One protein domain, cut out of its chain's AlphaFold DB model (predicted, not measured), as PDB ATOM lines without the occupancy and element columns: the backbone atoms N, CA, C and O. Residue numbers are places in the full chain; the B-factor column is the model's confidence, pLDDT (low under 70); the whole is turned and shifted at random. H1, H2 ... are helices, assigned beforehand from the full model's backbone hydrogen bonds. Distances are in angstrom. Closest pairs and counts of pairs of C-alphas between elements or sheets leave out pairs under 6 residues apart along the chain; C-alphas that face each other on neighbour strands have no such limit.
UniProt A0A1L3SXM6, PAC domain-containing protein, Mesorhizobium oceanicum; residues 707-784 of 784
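AT A GLANCE: This is residues 707 to 784 of the 784 residues of the protein "PAC domain-containing protein" of Mesorhizobium oceanicum (UniProt A0A1L3SXM6). One long helix, H1, runs out from a small cluster in which the shorter helices H2 and H3 pack on its later part and on each other, so that the three touch in pairs with crossed lines. Residues 708 to 714, of which 710 to 714 belong to H1, stick out at one end, and a long loop between H2 and H3 swings away from the cluster, with residues 753 to 759 standing free, before it returns to H3. The printed part has 78 residues with three named helices, in the order H1, H2, H3, and no named strand; the class is all helix. It is only just compact, close to loose, with a radius of gyration of the C-alphas of 13.4 A, and its outline is flat, spanning 40 by 31 by 16 A.

HOW THE PARTS SIT: H1, residues 710 to 733, touches H2, residues 741 to 749, with its residues 723 to 730 alone. Their closest C-alphas, those of Ala 723 and Ala 748, are 6.8 A apart. The two form a helical hairpin and run opposite ways at a steep tilt of 37 degrees, only just past shallow. H3, residues 771 to 783, touches residues 720 to 731 of H1 alone, closest at the C-alphas of Gly 727 and Ile 775, 5.2 A apart. H1 and H3 run opposite ways at a steep tilt of 38 degrees. H2 and H3 touch, with the C-alphas of Ala 748 and Ser 778 closest at 5.7 A, and run the same way at a steep tilt of 40 degrees. Residues 739 to 740 pair antiparallel with residues 768 to 769, a short pairing between the two links. In H1, H2 and H3 every O i to N i+4 pair is within hydrogen-bond range.

IN THESE COORDINATES: H1 begins at C-alpha 710, (63.234, -28.246, -122.659), and ends at C-alpha 733, (65.175, -30.804, -88.618), 34.2 A away. H2 measures 12.5 A from C-alpha 741 to C-alpha 749. H3 measures 18.6 A from C-alpha 771 to C-alpha 783, which lies at (56.125, -20.797, -107.293).

THE WHOLE: The two C-alphas farthest apart, those of Asp 709 and Pro 765, are 40.9 A apart. The printed part has no cut and ends at Leu 784, the chain's last residue. The link from H1 to H2 is short, with 7 residues, and the link from H2 to H3 is long, with 21. The body without the stretches that stand free has 64 residues and spans 35 by 27 by 17 A. The mean pLDDT of the printed part is 80.7, and residues 751 to 758 are under 70.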
ATOM      1  N   SER A 707      55.543 -26.323-119.278       84.88
ATOM      2  CA  SER A 707      56.751 -25.857-119.960       84.88
ATOM      3  C   SER A 707      56.595 -25.874-121.481       84.88
ATOM      4  O   SER A 707      56.055 -26.817-122.056       84.88
ATOM      5  N   ARG A 708      57.082 -24.823-122.147       81.12
ATOM      6  CA  ARG A 708      56.997 -24.660-123.608       81.12
ATOM      7  C   ARG A 708      58.185 -25.274-124.335       81.12
ATOM      8  O   ARG A 708      58.067 -25.639-125.502       81.12
ATOM      9  N   ASP A 709      59.320 -25.371-123.649       78.62
ATOM     10  CA  ASP A 709      60.552 -25.947-124.167       78.62
ATOM     11  C   ASP A 709      61.351 -26.686-123.078       78.62
ATOM     12  O   ASP A 709      61.042 -26.652-121.882       78.62
ATOM     13  N   ARG A 710      62.390 -27.406-123.518       77.31
ATOM     14  CA  ARG A 710      63.234 -28.246-122.659       77.31
ATOM     15  C   ARG A 710      64.019 -27.437-121.626       77.31
ATOM     16  O   ARG A 710      64.248 -27.944-120.527       77.31
ATOM     17  N   GLU A 711      64.479 -26.233-121.965       80.56
ATOM     18  CA  GLU A 711      65.235 -25.412-121.014       80.56
ATOM     19  C   GLU A 711      64.326 -24.913-119.892       80.56
ATOM     20  O   GLU A 711      64.707 -24.983-118.720       80.56
ATOM     21  N   GLU A 712      63.105 -24.497-120.233       83.12
ATOM     22  CA  GLU A 712      62.072 -24.122-119.277       83.12
ATOM     23  C   GLU A 712      61.693 -25.312-118.386       83.12
ATOM     24  O   GLU A 712      61.650 -25.158-117.165       83.12
ATOM     25  N   PHE A 713      61.517 -26.515-118.954       86.94
ATOM     26  CA  PHE A 713      61.244 -27.731-118.179       86.94
ATOM     27  C   PHE A 713      62.376 -28.071-117.208       86.94
ATOM     28  O   PHE A 713      62.131 -28.202-116.011       86.94
ATOM     29  N   ILE A 714      63.621 -28.191-117.687       83.44
ATOM     30  CA  ILE A 714      64.766 -28.553-116.835       83.44
ATOM     31  C   ILE A 714      64.944 -27.517-115.725       83.44
ATOM     32  O   ILE A 714      65.186 -27.879-114.571       83.44
ATOM     33  N   THR A 715      64.804 -26.231-116.054       82.50
ATOM     34  CA  THR A 715      64.957 -25.142-115.088       82.50
ATOM     35  C   THR A 715      63.839 -25.163-114.048       82.50
ATOM     36  O   THR A 715      64.134 -25.126-112.852       82.50
ATOM     37  N   ALA A 716      62.575 -25.272-114.469       83.19
ATOM     38  CA  ALA A 716      61.421 -25.302-113.573       83.19
ATOM     39  C   ALA A 716      61.381 -26.579-112.719       83.19
ATOM     40  O   ALA A 716      61.192 -26.509-111.506       83.19
ATOM     41  N   PHE A 717      61.639 -27.745-113.315       86.75
ATOM     42  CA  PHE A 717      61.650 -29.027-112.614       86.75
ATOM     43  C   PHE A 717      62.759 -29.068-111.563       86.75
ATOM     44  O   PHE A 717      62.499 -29.411-110.412       86.75
ATOM     45  N   ARG A 718      63.981 -28.637-111.914       85.44
ATOM     46  CA  ARG A 718      65.102 -28.552-110.964       85.44
ATOM     47  C   ARG A 718      64.793 -27.603-109.807       85.44
ATOM     48  O   ARG A 718      65.096 -27.935-108.665       85.44
ATOM     49  N   ARG A 719      64.195 -26.443-110.092       82.56
ATOM     50  CA  ARG A 719      63.769 -25.465-109.079       82.56
ATOM     51  C   ARG A 719      62.743 -26.066-108.108       82.56
ATOM     52  O   ARG A 719      62.980 -26.051-106.902       82.56
ATOM     53  N   ARG A 720      61.707 -26.733-108.625       86.19
ATOM     54  CA  ARG A 720      60.697 -27.460-107.828       86.19
ATOM     55  C   ARG A 720      61.286 -28.599-106.994       86.19
ATOM     56  O   ARG A 720      60.916 -28.765-105.834       86.19
ATOM     57  N   LEU A 721      62.228 -29.365-107.547       85.69
ATOM     58  CA  LEU A 721      62.910 -30.451-106.831       85.69
ATOM     59  C   LEU A 721      63.744 -29.925-105.660       85.69
ATOM     60  O   LEU A 721      63.726 -30.510-104.579       85.69
ATOM     61  N   ILE A 722      64.441 -28.803-105.863       82.75
ATOM     62  CA  ILE A 722      65.193 -28.121-104.805       82.75
ATOM     63  C   ILE A 722      64.238 -27.597-103.727       82.75
ATOM     64  O   ILE A 722      64.498 -27.825-102.551       82.75
ATOM     65  N   ALA A 723      63.108 -26.989-104.100       80.88
ATOM     66  CA  ALA A 723      62.105 -26.519-103.141       80.88
ATOM     67  C   ALA A 723      61.541 -27.657-102.267       80.88
ATOM     68  O   ALA A 723      61.343 -27.491-101.063       80.88
ATOM     69  N   ILE A 724      61.341 -28.846-102.845       83.50
ATOM     70  CA  ILE A 724      60.956 -30.048-102.093       83.50
ATOM     71  C   ILE A 724      62.072 -30.547-101.194       83.50
ATOM     72  O   ILE A 724      61.797 -30.905-100.051       83.50
ATOM     73  N   ALA A 725      63.309 -30.593-101.688       83.25
ATOM     74  CA  ALA A 725      64.458 -31.005-100.891       83.25
ATOM     75  C   ALA A 725      64.658 -30.074 -99.681       83.25
ATOM     76  O   ALA A 725      64.911 -30.546 -98.569       83.25
ATOM     77  N   ASP A 726      64.460 -28.769 -99.866       78.94
ATOM     78  CA  ASP A 726      64.517 -27.768 -98.801       78.94
ATOM     79  C   ASP A 726      63.361 -27.961 -97.799       78.94
ATOM     80  O   ASP A 726      63.591 -27.995 -96.586       78.94
ATOM     81  N   GLY A 727      62.134 -28.200 -98.279       79.69
ATOM     82  CA  GLY A 727      60.987 -28.545 -97.428       79.69
ATOM     83  C   GLY A 727      61.184 -29.850 -96.639       79.69
ATOM     84  O   GLY A 727      60.841 -29.930 -95.458       79.69
ATOM     85  N   HIS A 728      61.800 -30.862 -97.256       79.94
ATOM     86  CA  HIS A 728      62.184 -32.118 -96.604       79.94
ATOM     87  C   HIS A 728      63.255 -31.908 -95.533       79.94
ATOM     88  O   HIS A 728      63.158 -32.496 -94.459       79.94
ATOM     89  N   THR A 729      64.248 -31.059 -95.798       82.94
ATOM     90  CA  THR A 729      65.308 -30.728 -94.836       82.94
ATOM     91  C   THR A 729      64.716 -30.021 -93.618       82.94
ATOM     92  O   THR A 729      64.983 -30.411 -92.484       82.94
ATOM     93  N   LEU A 730      63.818 -29.058 -93.842       82.38
ATOM     94  CA  LEU A 730      63.110 -28.326 -92.788       82.38
ATOM     95  C   LEU A 730      62.279 -29.265 -91.898       82.38
ATOM     96  O   LEU A 730      62.316 -29.162 -90.673       82.38
ATOM     97  N   LEU A 731      61.567 -30.222 -92.495       80.75
ATOM     98  CA  LEU A 731      60.811 -31.220 -91.734       80.75
ATOM     99  C   LEU A 731      61.691 -32.257 -91.044       80.75
ATOM    100  O   LEU A 731      61.329 -32.716 -89.964       80.75
ATOM    101  N   SER A 732      62.831 -32.611 -91.636       79.69
ATOM    102  CA  SER A 732      63.810 -33.499 -91.014       79.69
ATOM    103  C   SER A 732      64.397 -32.869 -89.750       79.69
ATOM    104  O   SER A 732      64.488 -33.541 -88.726       79.69
ATOM    105  N   GLU A 733      64.732 -31.576 -89.790       78.25
ATOM    106  CA  GLU A 733      65.175 -30.804 -88.618       78.25
ATOM    107  C   GLU A 733      64.078 -30.680 -87.548       78.25
ATOM    108  O   GLU A 733      64.373 -30.614 -86.359       78.25
ATOM    109  N   ALA A 734      62.805 -30.691 -87.958       78.12
ATOM    110  CA  ALA A 734      61.640 -30.634 -87.073       78.12
ATOM    111  C   ALA A 734      61.098 -32.019 -86.650       78.12
ATOM    112  O   ALA A 734      59.943 -32.122 -86.222       78.12
ATOM    113  N   GLU A 735      61.885 -33.092 -86.812       79.25
ATOM    114  CA  GLU A 735      61.501 -34.483 -86.506       79.25
ATOM    115  C   GLU A 735      60.141 -34.903 -87.101       79.25
ATOM    116  O   GLU A 735      59.401 -35.692 -86.513       79.25
ATOM    117  N   TRP A 736      59.769 -34.358 -88.261       76.94
ATOM    118  CA  TRP A 736      58.512 -34.658 -88.952       76.94
ATOM    119  C   TRP A 736      57.230 -34.383 -88.145       76.94
ATOM    120  O   TRP A 736      56.186 -34.959 -88.452       76.94
ATOM    121  N   LYS A 737      57.269 -33.504 -87.135       80.12
ATOM    122  CA  LYS A 737      56.094 -33.184 -86.300       80.12
ATOM    123  C   LYS A 737      55.242 -32.064 -86.894       80.12
ATOM    124  O   LYS A 737      54.118 -32.302 -87.324       80.12
ATOM    125  N   ALA A 738      55.766 -30.845 -86.917       84.88
ATOM    126  CA  ALA A 738      55.153 -29.686 -87.554       84.88
ATOM    127  C   ALA A 738      56.203 -28.581 -87.686       84.88
ATOM    128  O   ALA A 738      57.081 -28.458 -86.833       84.88
ATOM    129  N   ALA A 739      56.096 -27.767 -88.731       87.44
ATOM    130  CA  ALA A 739      57.005 -26.659 -88.986       87.44
ATOM    131  C   ALA A 739      56.265 -25.313 -88.878       87.44
ATOM    132  O   ALA A 739      55.147 -25.201 -89.385       87.44
ATOM    133  N   PRO A 740      56.845 -24.284 -88.233       90.44
ATOM    134  CA  PRO A 740      56.269 -22.944 -88.214       90.44
ATOM    135  C   PRO A 740      56.082 -22.386 -89.628       90.44
ATOM    136  O   PRO A 740      57.024 -22.384 -90.419       90.44
ATOM    137  N   LEU A 741      54.901 -21.848 -89.937       90.12
ATOM    138  CA  LEU A 741      54.591 -21.271 -91.249       90.12
ATOM    139  C   LEU A 741      55.575 -20.160 -91.637       90.12
ATOM    140  O   LEU A 741      56.048 -20.129 -92.768       90.12
ATOM    141  N   GLY A 742      55.937 -19.296 -90.684       87.38
ATOM    142  CA  GLY A 742      56.925 -18.241 -90.913       87.38
ATOM    143  C   GLY A 742      58.300 -18.784 -91.318       87.38
ATOM    144  O   GLY A 742      58.934 -18.207 -92.194       87.38
ATOM    145  N   LEU A 743      58.716 -19.924 -90.750       85.81
ATOM    146  CA  LEU A 743      59.985 -20.582 -91.080       85.81
ATOM    147  C   LEU A 743      59.940 -21.250 -92.462       85.81
ATOM    148  O   LEU A 743      60.927 -21.228 -93.190       85.81
ATOM    149  N   ILE A 744      58.794 -21.834 -92.831       87.75
ATOM    150  CA  ILE A 744      58.566 -22.404 -94.168       87.75
ATOM    151  C   ILE A 744      58.687 -21.308 -95.232       87.75
ATOM    152  O   ILE A 744      59.393 -21.496 -96.221       87.75
ATOM    153  N   ILE A 745      58.043 -20.158 -95.004       87.31
ATOM    154  CA  ILE A 745      58.088 -19.003 -95.910       87.31
ATOM    155  C   ILE A 745      59.513 -18.452 -95.998       87.31
ATOM    156  O   ILE A 745      60.022 -18.253 -97.097       87.31
ATOM    157  N   SER A 746      60.185 -18.241 -94.859       82.94
ATOM    158  CA  SER A 746      61.534 -17.669 -94.856       82.94
ATOM    159  C   SER A 746      62.538 -18.556 -95.594       82.94
ATOM    160  O   SER A 746      63.283 -18.046 -96.423       82.94
ATOM    161  N   LYS A 747      62.530 -19.877 -95.354       81.19
ATOM    162  CA  LYS A 747      63.427 -20.824 -96.046       81.19
ATOM    163  C   LYS A 747      63.100 -20.969 -97.533       81.19
ATOM    164  O   LYS A 747      64.019 -21.110 -98.333       81.19
ATOM    165  N   ALA A 748      61.822 -20.921 -97.921       80.12
ATOM    166  CA  ALA A 748      61.435 -20.975 -99.334       80.12
ATOM    167  C   ALA A 748      61.958 -19.761-100.129       80.12
ATOM    168  O   ALA A 748      62.346 -19.913-101.288       80.12
ATOM    169  N   LEU A 749      62.022 -18.586 -99.491       78.50
ATOM    170  CA  LEU A 749      62.439 -17.322-100.109       78.50
ATOM    171  C   LEU A 749      63.947 -17.025 -99.982       78.50
ATOM    172  O   LEU A 749      64.482 -16.240-100.763       78.50
ATOM    173  N   GLU A 750      64.653 -17.670 -99.048       75.19
ATOM    174  CA  GLU A 750      66.059 -17.391 -98.695       75.19
ATOM    175  C   GLU A 750      67.020 -17.405 -99.899       75.19
ATOM    176  O   GLU A 750      67.913 -16.564-100.001       75.19
ATOM    177  N   LYS A 751      66.825 -18.331-100.847       66.19
ATOM    178  CA  LYS A 751      67.677 -18.455-102.048       66.19
ATOM    179  C   LYS A 751      67.314 -17.480-103.170       66.19
ATOM    180  O   LYS A 751      68.143 -17.241-104.045       66.19
ATOM    181  N   GLN A 752      66.084 -16.970-103.187       67.12
ATOM    182  CA  GLN A 752      65.601 -16.036-104.209       67.12
ATOM    183  C   GLN A 752      65.857 -14.578-103.803       67.12
ATOM    184  O   GLN A 752      66.016 -13.728-104.674       67.12
ATOM    185  N   LEU A 753      65.945 -14.305-102.495       66.38
ATOM    186  CA  LEU A 753      66.129 -12.974-101.919       66.38
ATOM    187  C   LEU A 753      67.224 -13.003-100.837       66.38
ATOM    188  O   LEU A 753      66.925 -13.063 -99.640       66.38
ATOM    189  N   PRO A 754      68.510 -12.996-101.230       54.44
ATOM    190  CA  PRO A 754      69.614 -13.017-100.280       54.44
ATOM    191  C   PRO A 754      69.763 -11.663 -99.562       54.44
ATOM    192  O   PRO A 754      70.399 -10.745-100.073       54.44
ATOM    193  N   GLY A 755      69.223 -11.580 -98.342       54.59
ATOM    194  CA  GLY A 755      69.455 -10.497 -97.375       54.59
ATOM    195  C   GLY A 755      68.535  -9.277 -97.513       54.59
ATOM    196  O   GLY A 755      68.369  -8.757 -98.605       54.59
ATOM    197  N   ASP A 756      67.971  -8.833 -96.378       54.59
ATOM    198  CA  ASP A 756      67.335  -7.529 -96.069       54.59
ATOM    199  C   ASP A 756      66.629  -6.766 -97.216       54.59
ATOM    200  O   ASP A 756      66.641  -5.529 -97.279       54.59
ATOM    201  N   ASP A 757      65.979  -7.492 -98.127       55.28
ATOM    202  CA  ASP A 757      65.246  -6.903 -99.238       55.28
ATOM    203  C   ASP A 757      63.939  -6.295 -98.710       55.28
ATOM    204  O   ASP A 757      62.989  -6.989 -98.337       55.28
ATOM    205  N   LYS A 758      63.897  -4.960 -98.632       57.53
ATOM    206  CA  LYS A 758      62.836  -4.176 -97.967       57.53
ATOM    207  C   LYS A 758      61.451  -4.298 -98.620       57.53
ATOM    208  O   LYS A 758      60.507  -3.651 -98.165       57.53
ATOM    209  N   HIS A 759      61.328  -5.089 -99.683       71.00
ATOM    210  CA  HIS A 759      60.125  -5.248-100.491       71.00
ATOM    211  C   HIS A 759      59.194  -6.375-100.005       71.00
ATOM    212  O   HIS A 759      58.022  -6.369-100.380       71.00
ATOM    213  N   ILE A 760      59.659  -7.299 -99.149       75.50
ATOM    214  CA  ILE A 760      58.829  -8.379 -98.583       75.50
ATOM    215  C   ILE A 760      58.771  -8.274 -97.056       75.50
ATOM    216  O   ILE A 760      59.791  -8.278 -96.375       75.50
ATOM    217  N   GLN A 761      57.556  -8.217 -96.503       79.00
ATOM    218  CA  GLN A 761      57.311  -8.260 -95.060       79.00
ATOM    219  C   GLN A 761      56.544  -9.533 -94.697       79.00
ATOM    220  O   GLN A 761      55.434  -9.755 -95.177       79.00
ATOM    221  N   ILE A 762      57.118 -10.353 -93.815       81.00
ATOM    222  CA  ILE A 762      56.467 -11.550 -93.268       81.00
ATOM    223  C   ILE A 762      55.924 -11.187 -91.881       81.00
ATOM    224  O   ILE A 762      56.693 -11.010 -90.938       81.00
ATOM    225  N   HIS A 763      54.603 -11.069 -91.742       83.88
ATOM    226  CA  HIS A 763      53.946 -10.789 -90.462       83.88
ATOM    227  C   HIS A 763      52.734 -11.703 -90.266       83.88
ATOM    228  O   HIS A 763      51.909 -11.857 -91.165       83.88
ATOM    229  N   GLY A 764      52.595 -12.286 -89.077       86.06
ATOM    230  CA  GLY A 764      51.466 -13.147 -88.746       86.06
ATOM    231  C   GLY A 764      51.677 -13.953 -87.463       86.06
ATOM    232  O   GLY A 764      52.760 -13.916 -86.875       86.06
ATOM    233  N   PRO A 765      50.641 -14.676 -87.006       88.19
ATOM    234  CA  PRO A 765      50.748 -15.557 -85.850       88.19
ATOM    235  C   PRO A 765      51.665 -16.754 -86.141       88.19
ATOM    236  O   PRO A 765      51.771 -17.221 -87.276       88.19
ATOM    237  N   ASN A 766      52.303 -17.290 -85.099       88.06
ATOM    238  CA  ASN A 766      53.138 -18.484 -85.209       88.06
ATOM    239  C   ASN A 766      52.262 -19.741 -85.378       88.06
ATOM    240  O   ASN A 766      51.811 -20.331 -84.397       88.06
ATOM    241  N   VAL A 767      51.975 -20.117 -86.627       93.12
ATOM    242  CA  VAL A 767      51.128 -21.270 -86.971       93.12
ATOM    243  C   VAL A 767      51.992 -22.497 -87.243       93.12
ATOM    244  O   VAL A 767      52.857 -22.462 -88.114       93.12
ATOM    245  N   ALA A 768      51.731 -23.598 -86.538       91.81
ATOM    246  CA  ALA A 768      52.368 -24.883 -86.804       91.81
ATOM    247  C   ALA A 768      51.680 -25.592 -87.983       91.81
ATOM    248  O   ALA A 768      50.474 -25.840 -87.956       91.81
ATOM    249  N   VAL A 769      52.453 -25.932 -89.011       91.50
ATOM    250  CA  VAL A 769      51.972 -26.586 -90.229       91.50
ATOM    251  C   VAL A 769      52.382 -28.063 -90.214       91.50
ATOM    252  O   VAL A 769      53.571 -28.355 -90.056       91.50
ATOM    253  N   PRO A 770      51.446 -29.014 -90.400       87.56
ATOM    254  CA  PRO A 770      51.782 -30.434 -90.456       87.56
ATOM    255  C   PRO A 770      52.623 -30.789 -91.703       87.56
ATOM    256  O   PRO A 770      52.555 -30.084 -92.712       87.56
ATOM    257  N   PRO A 771      53.370 -31.911 -91.697       82.69
ATOM    258  CA  PRO A 771      54.397 -32.217 -92.702       82.69
ATOM    259  C   PRO A 771      53.910 -32.199 -94.153       82.69
ATOM    260  O   PRO A 771      54.563 -31.643 -95.034       82.69
ATOM    261  N   ARG A 772      52.730 -32.768 -94.413       80.75
ATOM    262  CA  ARG A 772      52.170 -32.842 -95.767       80.75
ATOM    263  C   ARG A 772      51.855 -31.450 -96.324       80.75
ATOM    264  O   ARG A 772      52.142 -31.178 -97.485       80.75
ATOM    265  N   GLN A 773      51.284 -30.577 -95.497       87.62
ATOM    266  CA  GLN A 773      50.980 -29.195 -95.859       87.62
ATOM    267  C   GLN A 773      52.249 -28.345 -95.922       87.62
ATOM    268  O   GLN A 773      52.318 -27.456 -96.758       87.62
ATOM    269  N   ALA A 774      53.259 -28.630 -95.097       85.19
ATOM    270  CA  ALA A 774      54.522 -27.903 -95.109       85.19
ATOM    271  C   ALA A 774      55.284 -28.098 -96.429       85.19
ATOM    272  O   ALA A 774      55.708 -27.113 -97.020       85.19
ATOM    273  N   ILE A 775      55.368 -29.333 -96.945       82.44
ATOM    274  CA  ILE A 775      55.975 -29.615 -98.262       82.44
ATOM    275  C   ILE A 775      55.199 -28.907 -99.378       82.44
ATOM    276  O   ILE A 775      55.794 -28.267-100.242       82.44
ATOM    277  N   ALA A 776      53.865 -28.991 -99.343       82.69
ATOM    278  CA  ALA A 776      53.018 -28.332-100.332       82.69
ATOM    279  C   ALA A 776      53.173 -26.802-100.291       82.69
ATOM    280  O   ALA A 776      53.279 -26.175-101.337       82.69
ATOM    281  N   LEU A 777      53.230 -26.204 -99.098       86.38
ATOM    282  CA  LEU A 777      53.405 -24.764 -98.925       86.38
ATOM    283  C   LEU A 777      54.808 -24.295 -99.309       86.38
ATOM    284  O   LEU A 777      54.911 -23.251 -99.939       86.38
ATOM    285  N   SER A 778      55.866 -25.059 -99.014       84.88
ATOM    286  CA  SER A 778      57.211 -24.771 -99.537       84.88
ATOM    287  C   SER A 778      57.212 -24.692-101.060       84.88
ATOM    288  O   SER A 778      57.829 -23.790-101.615       84.88
ATOM    289  N   LEU A 779      56.486 -25.591-101.734       81.62
ATOM    290  CA  LEU A 779      56.330 -25.537-103.186       81.62
ATOM    291  C   LEU A 779      55.510 -24.310-103.617       81.62
ATOM    292  O   LEU A 779      55.926 -23.588-104.510       81.62
ATOM    293  N   VAL A 780      54.378 -24.030-102.960       86.56
ATOM    294  CA  VAL A 780      53.523 -22.870-103.280       86.56
ATOM    295  C   VAL A 780      54.283 -21.552-103.145       86.56
ATOM    296  O   VAL A 780      54.223 -20.735-104.053       86.56
ATOM    297  N   PHE A 781      55.014 -21.344-102.048       85.00
ATOM    298  CA  PHE A 781      55.801 -20.125-101.844       85.00
ATOM    299  C   PHE A 781      57.010 -20.026-102.770       85.00
ATOM    300  O   PHE A 781      57.502 -18.931-102.980       85.00
ATOM    301  N   HIS A 782      57.495 -21.148-103.297       81.12
ATOM    302  CA  HIS A 782      58.549 -21.142-104.303       81.12
ATOM    303  C   HIS A 782      58.037 -20.751-105.699       81.12
ATOM    304  O   HIS A 782      58.801 -20.211-106.497       81.12
ATOM    305  N   GLU A 783      56.778 -21.082-106.006       78.31
ATOM    306  CA  GLU A 783      56.125 -20.797-107.293       78.31
ATOM    307  C   GLU A 783      55.523 -19.387-107.379       78.31
ATOM    308  O   GLU A 783      55.408 -18.852-108.482       78.31
ATOM    309  N   LEU A 784      55.094 -18.829-106.241       79.44
ATOM    310  CA  LEU A 784      54.644 -17.439-106.099       79.44
ATOM    311  C   LEU A 784      55.828 -16.474-106.163       79.44
ATOM    312  O   LEU A 784      55.655 -15.411-106.802       79.44
TER     313      LEU A 784